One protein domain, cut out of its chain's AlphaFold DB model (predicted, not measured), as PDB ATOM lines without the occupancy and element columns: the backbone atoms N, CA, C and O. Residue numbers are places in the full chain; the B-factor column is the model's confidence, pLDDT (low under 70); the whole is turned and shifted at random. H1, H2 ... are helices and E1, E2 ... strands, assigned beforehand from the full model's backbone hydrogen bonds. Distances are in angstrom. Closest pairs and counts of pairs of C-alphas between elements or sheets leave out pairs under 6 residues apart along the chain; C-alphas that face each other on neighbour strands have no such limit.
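What this domain is: This is residues 516 to 585 of the 1107 residues of the protein "CACNA1B protein" of Symbiodinium natans (UniProt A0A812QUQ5). Three helices, H1, H3 and H4, run between a small two-strand ladder of E1 and E2 at one end and H2, which stands across the other end. The turn round Ser 566 reaches beyond the ladder. The printed part has 70 residues, with four named helices and two named strands in the order E1 H1 H2 H3 E2 H4; the sheet E1 - E2 is antiparallel and the class is mostly helix. It is compact, with a radius of gyration of the C-alphas of 11.8 A and spans of 33 by 25 by 21 A.

How they stand to each other: E1, residues 523 to 525, is antiparallel to E2, residues 569 to 572, with N 524 and O 571 at 2.8 A, within hydrogen-bond range. H1, residues 526 to 532, comes closest to E2 at the C-alphas of Glu 526 and Lys 569, 5.5 A. H2, residues 536 to 546, is about perpendicular to H1, at 88 degrees. H3, residues 550 to 560, touches H2, the closest C-alphas being Cys 543 and Pro 550, 6.3 A. H4, residues 573 to 583, is close to H3 but not clearly touching, Thr 560 and Phe 576 having the closest C-alphas, 7.1 A. H1 and H4 are apart. Every O i to N i+4 pair is within hydrogen-bond range in H1, H2 and H4, and 6 of 7 in H3.

Where its parts are: E1 begins at C-alpha 523 (13.052, -34.664, -34.419) and is 6.5 A long; H1 measures 10.0 A, H2 15.0 A, H3 15.6 A and E2 10.3 A. H4, 15.6 A, ends at C-alpha 583 (-4.714, -32.965, -43.675).

The domain as a whole: The C-alphas of Ser 566 and Gly 585, the two farthest apart, are 34.7 A apart. The printed part has no cut and no long link. Its mean pLDDT is 72.8; 22 residues are under 70, among them 578 to 585.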
ATOM      1  N   LEU A 516       8.552 -29.133 -26.410       73.62
ATOM      2  CA  LEU A 516       8.795 -30.578 -26.297       73.62
ATOM      3  C   LEU A 516      10.182 -30.976 -26.842       73.62
ATOM      4  O   LEU A 516      10.803 -31.875 -26.295       73.62
ATOM      5  N   ASP A 517      10.665 -30.286 -27.881       75.62
ATOM      6  CA  ASP A 517      12.021 -30.382 -28.454       75.62
ATOM      7  C   ASP A 517      13.043 -29.701 -27.511       75.62
ATOM      8  O   ASP A 517      13.428 -28.544 -27.714       75.62
ATOM      9  N   GLU A 518      13.408 -30.374 -26.406       70.75
ATOM     10  CA  GLU A 518      14.328 -29.830 -25.385       70.75
ATOM     11  C   GLU A 518      15.793 -29.770 -25.858       70.75
ATOM     12  O   GLU A 518      16.534 -28.876 -25.436       70.75
ATOM     13  N   ASP A 519      16.227 -30.694 -26.724       73.69
ATOM     14  CA  ASP A 519      17.618 -30.791 -27.194       73.69
ATOM     15  C   ASP A 519      17.892 -30.049 -28.522       73.69
ATOM     16  O   ASP A 519      19.053 -29.879 -28.905       73.69
ATOM     17  N   GLN A 520      16.841 -29.536 -29.175       73.81
ATOM     18  CA  GLN A 520      16.865 -28.794 -30.442       73.81
ATOM     19  C   GLN A 520      17.328 -29.625 -31.651       73.81
ATOM     20  O   GLN A 520      17.803 -29.066 -32.648       73.81
ATOM     21  N   ASN A 521      17.182 -30.955 -31.599       78.19
ATOM     22  CA  ASN A 521      17.576 -31.848 -32.691       78.19
ATOM     23  C   ASN A 521      16.624 -31.787 -33.914       78.19
ATOM     24  O   ASN A 521      17.012 -32.191 -35.015       78.19
ATOM     25  N   GLY A 522      15.408 -31.235 -33.767       74.06
ATOM     26  CA  GLY A 522      14.424 -31.092 -34.852       74.06
ATOM     27  C   GLY A 522      13.708 -32.391 -35.261       74.06
ATOM     28  O   GLY A 522      13.086 -32.461 -36.332       74.06
ATOM     29  N   LEU A 523      13.797 -33.411 -34.416       79.44
ATOM     30  CA  LEU A 523      13.052 -34.664 -34.419       79.44
ATOM     31  C   LEU A 523      12.094 -34.673 -33.212       79.44
ATOM     32  O   LEU A 523      12.086 -33.767 -32.387       79.44
ATOM     33  N   ILE A 524      11.258 -35.700 -33.132       79.75
ATOM     34  CA  ILE A 524      10.442 -36.028 -31.963       79.75
ATOM     35  C   ILE A 524      10.699 -37.507 -31.684       79.75
ATOM     36  O   ILE A 524      10.407 -38.348 -32.541       79.75
ATOM     37  N   SER A 525      11.279 -37.822 -30.529       80.69
ATOM     38  CA  SER A 525      11.556 -39.187 -30.070       80.69
ATOM     39  C   SER A 525      10.293 -39.914 -29.606       80.69
ATOM     40  O   SER A 525       9.258 -39.310 -29.311       80.69
ATOM     41  N   GLU A 526      10.382 -41.238 -29.464       79.06
ATOM     42  CA  GLU A 526       9.308 -42.039 -28.866       79.06
ATOM     43  C   GLU A 526       9.027 -41.638 -27.401       79.06
ATOM     44  O   GLU A 526       7.896 -41.778 -26.936       79.06
ATOM     45  N   GLY A 527      10.013 -41.066 -26.696       76.44
ATOM     46  CA  GLY A 527       9.852 -40.509 -25.351       76.44
ATOM     47  C   GLY A 527       9.047 -39.206 -25.328       76.44
ATOM     48  O   GLY A 527       8.045 -39.121 -24.620       76.44
ATOM     49  N   GLU A 528       9.438 -38.211 -26.125       78.94
ATOM     50  CA  GLU A 528       8.744 -36.910 -26.217       78.94
ATOM     51  C   GLU A 528       7.334 -37.066 -26.802       78.94
ATOM     52  O   GLU A 528       6.388 -36.428 -26.341       78.94
ATOM     53  N   MET A 529       7.156 -37.985 -27.757       74.75
ATOM     54  CA  MET A 529       5.845 -38.347 -28.300       74.75
ATOM     55  C   MET A 529       4.917 -38.929 -27.222       74.75
ATOM     56  O   MET A 529       3.732 -38.594 -27.184       74.75
ATOM     57  N   LEU A 530       5.434 -39.764 -26.312       77.00
ATOM     58  CA  LEU A 530       4.659 -40.263 -25.172       77.00
ATOM     59  C   LEU A 530       4.383 -39.169 -24.129       77.00
ATOM     60  O   LEU A 530       3.309 -39.182 -23.531       77.00
ATOM     61  N   GLN A 531       5.291 -38.204 -23.938       79.62
ATOM     62  CA  GLN A 531       5.040 -37.046 -23.071       79.62
ATOM     63  C   GLN A 531       3.911 -36.162 -23.621       79.62
ATOM     64  O   GLN A 531       2.952 -35.901 -22.892       79.62
ATOM     65  N   LEU A 532       3.961 -35.802 -24.911       78.88
ATOM     66  CA  LEU A 532       2.915 -35.058 -25.633       78.88
ATOM     67  C   LEU A 532       1.538 -35.715 -25.463       78.88
ATOM     68  O   LEU A 532       0.559 -35.039 -25.158       78.88
ATOM     69  N   LEU A 533       1.468 -37.041 -25.607       76.06
ATOM     70  CA  LEU A 533       0.230 -37.813 -25.452       76.06
ATOM     71  C   LEU A 533      -0.204 -38.029 -23.989       76.06
ATOM     72  O   LEU A 533      -1.314 -38.511 -23.758       76.06
ATOM     73  N   SER A 534       0.644 -37.694 -23.011       81.25
ATOM     74  CA  SER A 534       0.344 -37.810 -21.577       81.25
ATOM     75  C   SER A 534      -0.114 -36.495 -20.934       81.25
ATOM     76  O   SER A 534      -0.926 -36.529 -20.006       81.25
ATOM     77  N   ASP A 535       0.352 -35.342 -21.428       83.31
ATOM     78  CA  ASP A 535      -0.126 -34.036 -20.972       83.31
ATOM     79  C   ASP A 535      -1.427 -33.667 -21.694       83.31
ATOM     80  O   ASP A 535      -1.441 -33.230 -22.847       83.31
ATOM     81  N   GLN A 536      -2.540 -33.805 -20.973       80.00
ATOM     82  CA  GLN A 536      -3.879 -33.476 -21.460       80.00
ATOM     83  C   GLN A 536      -4.017 -32.013 -21.917       80.00
ATOM     84  O   GLN A 536      -4.865 -31.734 -22.760       80.00
ATOM     85  N   ASN A 537      -3.198 -31.086 -21.409       82.44
ATOM     86  CA  ASN A 537      -3.236 -29.680 -21.814       82.44
ATOM     87  C   ASN A 537      -2.567 -29.488 -23.178       82.44
ATOM     88  O   ASN A 537      -3.159 -28.873 -24.062       82.44
ATOM     89  N   LEU A 538      -1.367 -30.051 -23.375       80.94
ATOM     90  CA  LEU A 538      -0.654 -29.984 -24.655       80.94
ATOM     91  C   LEU A 538      -1.391 -30.775 -25.742       80.94
ATOM     92  O   LEU A 538      -1.529 -30.286 -26.860       80.94
ATOM     93  N   GLN A 539      -1.931 -31.952 -25.406       81.06
ATOM     94  CA  GLN A 539      -2.779 -32.726 -26.312       81.06
ATOM     95  C   GLN A 539      -4.030 -31.932 -26.722       81.06
ATOM     96  O   GLN A 539      -4.355 -31.897 -27.909       81.06
ATOM     97  N   ALA A 540      -4.709 -31.261 -25.782       80.25
ATOM     98  CA  ALA A 540      -5.882 -30.443 -26.084       80.25
ATOM     99  C   ALA A 540      -5.544 -29.185 -26.908       80.25
ATOM    100  O   ALA A 540      -6.225 -28.933 -27.899       80.25
ATOM    101  N   GLU A 541      -4.490 -28.430 -26.563       81.06
ATOM    102  CA  GLU A 541      -4.074 -27.233 -27.323       81.06
ATOM    103  C   GLU A 541      -3.647 -27.609 -28.754       81.06
ATOM    104  O   GLU A 541      -3.957 -26.889 -29.704       81.06
ATOM    105  N   LEU A 542      -3.000 -28.769 -28.936       78.56
ATOM    106  CA  LEU A 542      -2.630 -29.280 -30.256       78.56
ATOM    107  C   LEU A 542      -3.856 -29.737 -31.063       78.56
ATOM    108  O   LEU A 542      -3.954 -29.405 -32.242       78.56
ATOM    109  N   CYS A 543      -4.800 -30.452 -30.441       77.38
ATOM    110  CA  CYS A 543      -6.040 -30.886 -31.096       77.38
ATOM    111  C   CYS A 543      -6.939 -29.698 -31.481       77.38
ATOM    112  O   CYS A 543      -7.478 -29.684 -32.584       77.38
ATOM    113  N   GLU A 544      -7.047 -28.666 -30.632       78.94
ATOM    114  CA  GLU A 544      -7.745 -27.416 -30.969       78.94
ATOM    115  C   GLU A 544      -7.051 -26.691 -32.132       78.94
ATOM    116  O   GLU A 544      -7.709 -26.244 -33.069       78.94
ATOM    117  N   ALA A 545      -5.718 -26.586 -32.104       74.31
ATOM    118  CA  ALA A 545      -4.973 -25.862 -33.130       74.31
ATOM    119  C   ALA A 545      -4.884 -26.605 -34.477       74.31
ATOM    120  O   ALA A 545      -4.716 -25.945 -35.500       74.31
ATOM    121  N   ALA A 546      -4.987 -27.939 -34.490       71.88
ATOM    122  CA  ALA A 546      -4.978 -28.771 -35.698       71.88
ATOM    123  C   ALA A 546      -6.379 -29.206 -36.179       71.88
ATOM    124  O   ALA A 546      -6.492 -29.774 -37.261       71.88
ATOM    125  N   CYS A 547      -7.434 -28.958 -35.393       67.62
ATOM    126  CA  CYS A 547      -8.804 -29.438 -35.628       67.62
ATOM    127  C   CYS A 547      -8.945 -30.974 -35.749       67.62
ATOM    128  O   CYS A 547      -9.874 -31.457 -36.396       67.62
ATOM    129  N   LEU A 548      -8.050 -31.741 -35.114       69.50
ATOM    130  CA  LEU A 548      -8.044 -33.213 -35.106       69.50
ATOM    131  C   LEU A 548      -8.568 -33.774 -33.780       69.50
ATOM    132  O   LEU A 548      -8.408 -33.151 -32.729       69.50
ATOM    133  N   HIS A 549      -9.150 -34.975 -33.796       71.88
ATOM    134  CA  HIS A 549      -9.489 -35.675 -32.559       71.88
ATOM    135  C   HIS A 549      -8.220 -36.308 -31.938       71.88
ATOM    136  O   HIS A 549      -7.327 -36.739 -32.673       71.88
ATOM    137  N   PRO A 550      -8.119 -36.453 -30.596       67.56
ATOM    138  CA  PRO A 550      -6.944 -37.057 -29.954       67.56
ATOM    139  C   PRO A 550      -6.614 -38.493 -30.396       67.56
ATOM    140  O   PRO A 550      -5.498 -38.951 -30.171       67.56
ATOM    141  N   ALA A 551      -7.565 -39.210 -31.008       67.31
ATOM    142  CA  ALA A 551      -7.330 -40.532 -31.593       67.31
ATOM    143  C   ALA A 551      -6.579 -40.436 -32.934       67.31
ATOM    144  O   ALA A 551      -5.544 -41.076 -33.108       67.31
ATOM    145  N   ASP A 552      -7.067 -39.586 -33.840       68.56
ATOM    146  CA  ASP A 552      -6.518 -39.362 -35.180       68.56
ATOM    147  C   ASP A 552      -5.061 -38.884 -35.088       68.56
ATOM    148  O   ASP A 552      -4.184 -39.385 -35.789       68.56
ATOM    149  N   LEU A 553      -4.779 -37.992 -34.129       70.00
ATOM    150  CA  LEU A 553      -3.429 -37.524 -33.808       70.00
ATOM    151  C   LEU A 553      -2.464 -38.679 -33.474       70.00
ATOM    152  O   LEU A 553      -1.315 -38.667 -33.914       70.00
ATOM    153  N   VAL A 554      -2.911 -39.683 -32.707       71.38
ATOM    154  CA  VAL A 554      -2.091 -40.858 -32.352       71.38
ATOM    155  C   VAL A 554      -1.821 -41.725 -33.579       71.38
ATOM    156  O   VAL A 554      -0.689 -42.169 -33.772       71.38
ATOM    157  N   GLU A 555      -2.830 -41.952 -34.422       66.31
ATOM    158  CA  GLU A 555      -2.677 -42.736 -35.651       66.31
ATOM    159  C   GLU A 555      -1.738 -42.035 -36.648       66.31
ATOM    160  O   GLU A 555      -0.819 -42.661 -37.180       66.31
ATOM    161  N   MET A 556      -1.873 -40.717 -36.806       66.88
ATOM    162  CA  MET A 556      -1.008 -39.879 -37.639       66.88
ATOM    163  C   MET A 556       0.451 -39.870 -37.154       66.88
ATOM    164  O   MET A 556       1.377 -40.034 -37.955       66.88
ATOM    165  N   LEU A 557       0.685 -39.734 -35.842       68.31
ATOM    166  CA  LEU A 557       2.017 -39.850 -35.233       68.31
ATOM    167  C   LEU A 557       2.638 -41.233 -35.506       68.31
ATOM    168  O   LEU A 557       3.779 -41.333 -35.960       68.31
ATOM    169  N   TYR A 558       1.880 -42.318 -35.314       69.62
ATOM    170  CA  TYR A 558       2.364 -43.671 -35.602       69.62
ATOM    171  C   TYR A 558       2.708 -43.867 -37.086       69.62
ATOM    172  O   TYR A 558       3.781 -44.392 -37.392       69.62
ATOM    173  N   CYS A 559       1.844 -43.412 -37.997       63.41
ATOM    174  CA  CYS A 559       2.024 -43.528 -39.447       63.41
ATOM    175  C   CYS A 559       3.165 -42.663 -40.014       63.41
ATOM    176  O   CYS A 559       3.691 -42.982 -41.080       63.41
ATOM    177  N   THR A 560       3.568 -41.596 -39.318       67.50
ATOM    178  CA  THR A 560       4.681 -40.716 -39.729       67.50
ATOM    179  C   THR A 560       6.028 -41.070 -39.094       67.50
ATOM    180  O   THR A 560       7.063 -40.578 -39.549       67.50
ATOM    181  N   SER A 561       6.042 -41.947 -38.085       72.25
ATOM    182  CA  SER A 561       7.267 -42.392 -37.414       72.25
ATOM    183  C   SER A 561       8.118 -43.342 -38.266       72.25
ATOM    184  O   SER A 561       7.618 -44.289 -38.875       72.25
ATOM    185  N   TYR A 562       9.438 -43.126 -38.272       72.06
ATOM    186  CA  TYR A 562      10.415 -44.035 -38.875       72.06
ATOM    187  C   TYR A 562      11.399 -44.556 -37.823       72.06
ATOM    188  O   TYR A 562      11.655 -43.906 -36.812       72.06
ATOM    189  N   ARG A 563      11.955 -45.754 -38.050       74.38
ATOM    190  CA  ARG A 563      12.998 -46.320 -37.180       74.38
ATOM    191  C   ARG A 563      14.379 -45.831 -37.602       74.38
ATOM    192  O   ARG A 563      14.736 -45.911 -38.776       74.38
ATOM    193  N   THR A 564      15.164 -45.390 -36.631       68.56
ATOM    194  CA  THR A 564      16.602 -45.120 -36.768       68.56
ATOM    195  C   THR A 564      17.432 -46.410 -36.682       68.56
ATOM    196  O   THR A 564      16.914 -47.453 -36.271       68.56
ATOM    197  N   PRO A 565      18.738 -46.379 -37.022       65.44
ATOM    198  CA  PRO A 565      19.643 -47.520 -36.835       65.44
ATOM    199  C   PRO A 565      19.779 -47.994 -35.376       65.44
ATOM    200  O   PRO A 565      20.083 -49.160 -35.145       65.44
ATOM    201  N   SER A 566      19.503 -47.127 -34.392       65.81
ATOM    202  CA  SER A 566      19.371 -47.465 -32.962       65.81
ATOM    203  C   SER A 566      18.066 -48.205 -32.617       65.81
ATOM    204  O   SER A 566      17.847 -48.546 -31.458       65.81
ATOM    205  N   ASN A 567      17.217 -48.495 -33.613       71.94
ATOM    206  CA  ASN A 567      15.905 -49.147 -33.512       71.94
ATOM    207  C   ASN A 567      14.806 -48.319 -32.803       71.94
ATOM    208  O   ASN A 567      13.698 -48.818 -32.589       71.94
ATOM    209  N   GLU A 568      15.092 -47.058 -32.492       71.94
ATOM    210  CA  GLU A 568      14.180 -46.085 -31.890       71.94
ATOM    211  C   GLU A 568      13.273 -45.440 -32.950       71.94
ATOM    212  O   GLU A 568      13.711 -45.195 -34.080       71.94
ATOM    213  N   LYS A 569      12.004 -45.170 -32.610       73.75
ATOM    214  CA  LYS A 569      11.120 -44.387 -33.482       73.75
ATOM    215  C   LYS A 569      11.385 -42.896 -33.309       73.75
ATOM    216  O   LYS A 569      11.391 -42.394 -32.189       73.75
ATOM    217  N   VAL A 570      11.492 -42.195 -34.429       77.88
ATOM    218  CA  VAL A 570      11.540 -40.731 -34.487       77.88
ATOM    219  C   VAL A 570      10.619 -40.208 -35.586       77.88
ATOM    220  O   VAL A 570      10.350 -40.894 -36.577       77.88
ATOM    221  N   ILE A 571      10.139 -38.981 -35.414       80.25
ATOM    222  CA  ILE A 571       9.372 -38.226 -36.411       80.25
ATOM    223  C   ILE A 571      10.129 -36.932 -36.702       80.25
ATOM    224  O   ILE A 571      10.569 -36.253 -35.782       80.25
ATOM    225  N   LEU A 572      10.284 -36.555 -37.972       77.62
ATOM    226  CA  LEU A 572      10.978 -35.317 -38.336       77.62
ATOM    227  C   LEU A 572       9.999 -34.137 -38.208       77.62
ATOM    228  O   LEU A 572       9.038 -34.043 -38.975       77.62
ATOM    229  N   TYR A 573      10.221 -33.231 -37.250       74.12
ATOM    230  CA  TYR A 573       9.236 -32.216 -36.830       74.12
ATOM    231  C   TYR A 573       8.693 -31.366 -37.994       74.12
ATOM    232  O   TYR A 573       7.483 -31.161 -38.116       74.12
ATOM    233  N   ARG A 574       9.565 -30.938 -38.921       71.38
ATOM    234  CA  ARG A 574       9.158 -30.182 -40.125       71.38
ATOM    235  C   ARG A 574       8.179 -30.951 -41.018       71.38
ATOM    236  O   ARG A 574       7.306 -30.331 -41.614       71.38
ATOM    237  N   GLN A 575       8.339 -32.271 -41.115       73.94
ATOM    238  CA  GLN A 575       7.504 -33.153 -41.931       73.94
ATOM    239  C   GLN A 575       6.160 -33.440 -41.250       73.94
ATOM    240  O   GLN A 575       5.136 -33.491 -41.928       73.94
ATOM    241  N   PHE A 576       6.141 -33.559 -39.918       74.44
ATOM    242  CA  PHE A 576       4.891 -33.668 -39.161       74.44
ATOM    243  C   PHE A 576       4.045 -32.395 -39.297       74.44
ATOM    244  O   PHE A 576       2.855 -32.467 -39.598       74.44
ATOM    245  N   LEU A 577       4.674 -31.215 -39.197       73.44
ATOM    246  CA  LEU A 577       3.996 -29.935 -39.412       73.44
ATOM    247  C   LEU A 577       3.378 -29.790 -40.806       73.44
ATOM    248  O   LEU A 577       2.274 -29.253 -40.902       73.44
ATOM    249  N   THR A 578       4.060 -30.207 -41.879       69.69
ATOM    250  CA  THR A 578       3.468 -30.126 -43.225       69.69
ATOM    251  C   THR A 578       2.339 -31.127 -43.417       69.69
ATOM    252  O   THR A 578       1.362 -30.769 -44.060       69.69
ATOM    253  N   MET A 579       2.404 -32.327 -42.829       68.12
ATOM    254  CA  MET A 579       1.284 -33.272 -42.910       68.12
ATOM    255  C   MET A 579       0.055 -32.788 -42.128       68.12
ATOM    256  O   MET A 579      -1.039 -32.838 -42.677       68.12
ATOM    257  N   LEU A 580       0.222 -32.206 -40.931       69.00
ATOM    258  CA  LEU A 580      -0.877 -31.538 -40.208       69.00
ATOM    259  C   LEU A 580      -1.526 -30.409 -41.036       69.00
ATOM    260  O   LEU A 580      -2.738 -30.224 -40.997       69.00
ATOM    261  N   GLN A 581      -0.729 -29.661 -41.807       64.38
ATOM    262  CA  GLN A 581      -1.219 -28.588 -42.686       64.38
ATOM    263  C   GLN A 581      -1.868 -29.113 -43.983       64.38
ATOM    264  O   GLN A 581      -2.754 -28.455 -44.523       64.38
ATOM    265  N   ASP A 582      -1.452 -30.279 -44.491       60.78
ATOM    266  CA  ASP A 582      -2.061 -30.919 -45.666       60.78
ATOM    267  C   ASP A 582      -3.359 -31.680 -45.324       60.78
ATOM    268  O   ASP A 582      -4.271 -31.681 -46.151       60.78
ATOM    269  N   GLU A 583      -3.483 -32.283 -44.130       57.88
ATOM    270  CA  GLU A 583      -4.714 -32.965 -43.675       57.88
ATOM    271  C   GLU A 583      -5.821 -32.001 -43.228       57.88
ATOM    272  O   GLU A 583      -7.000 -32.303 -43.402       57.88
ATOM    273  N   ALA A 584      -5.471 -30.792 -42.773       50.59
ATOM    274  CA  ALA A 584      -6.432 -29.696 -42.626       50.59
ATOM    275  C   ALA A 584      -6.992 -29.189 -43.982       50.59
ATOM    276  O   ALA A 584      -7.893 -28.347 -44.015       50.59
ATOM    277  N   GLY A 585      -6.460 -29.674 -45.112       49.72
ATOM    278  CA  GLY A 585      -6.924 -29.378 -46.466       49.72
ATOM    279  C   GLY A 585      -7.783 -30.490 -47.080       49.72
ATOM    280  O   GLY A 585      -7.755 -31.647 -46.669       49.72
TER     281      GLY A 585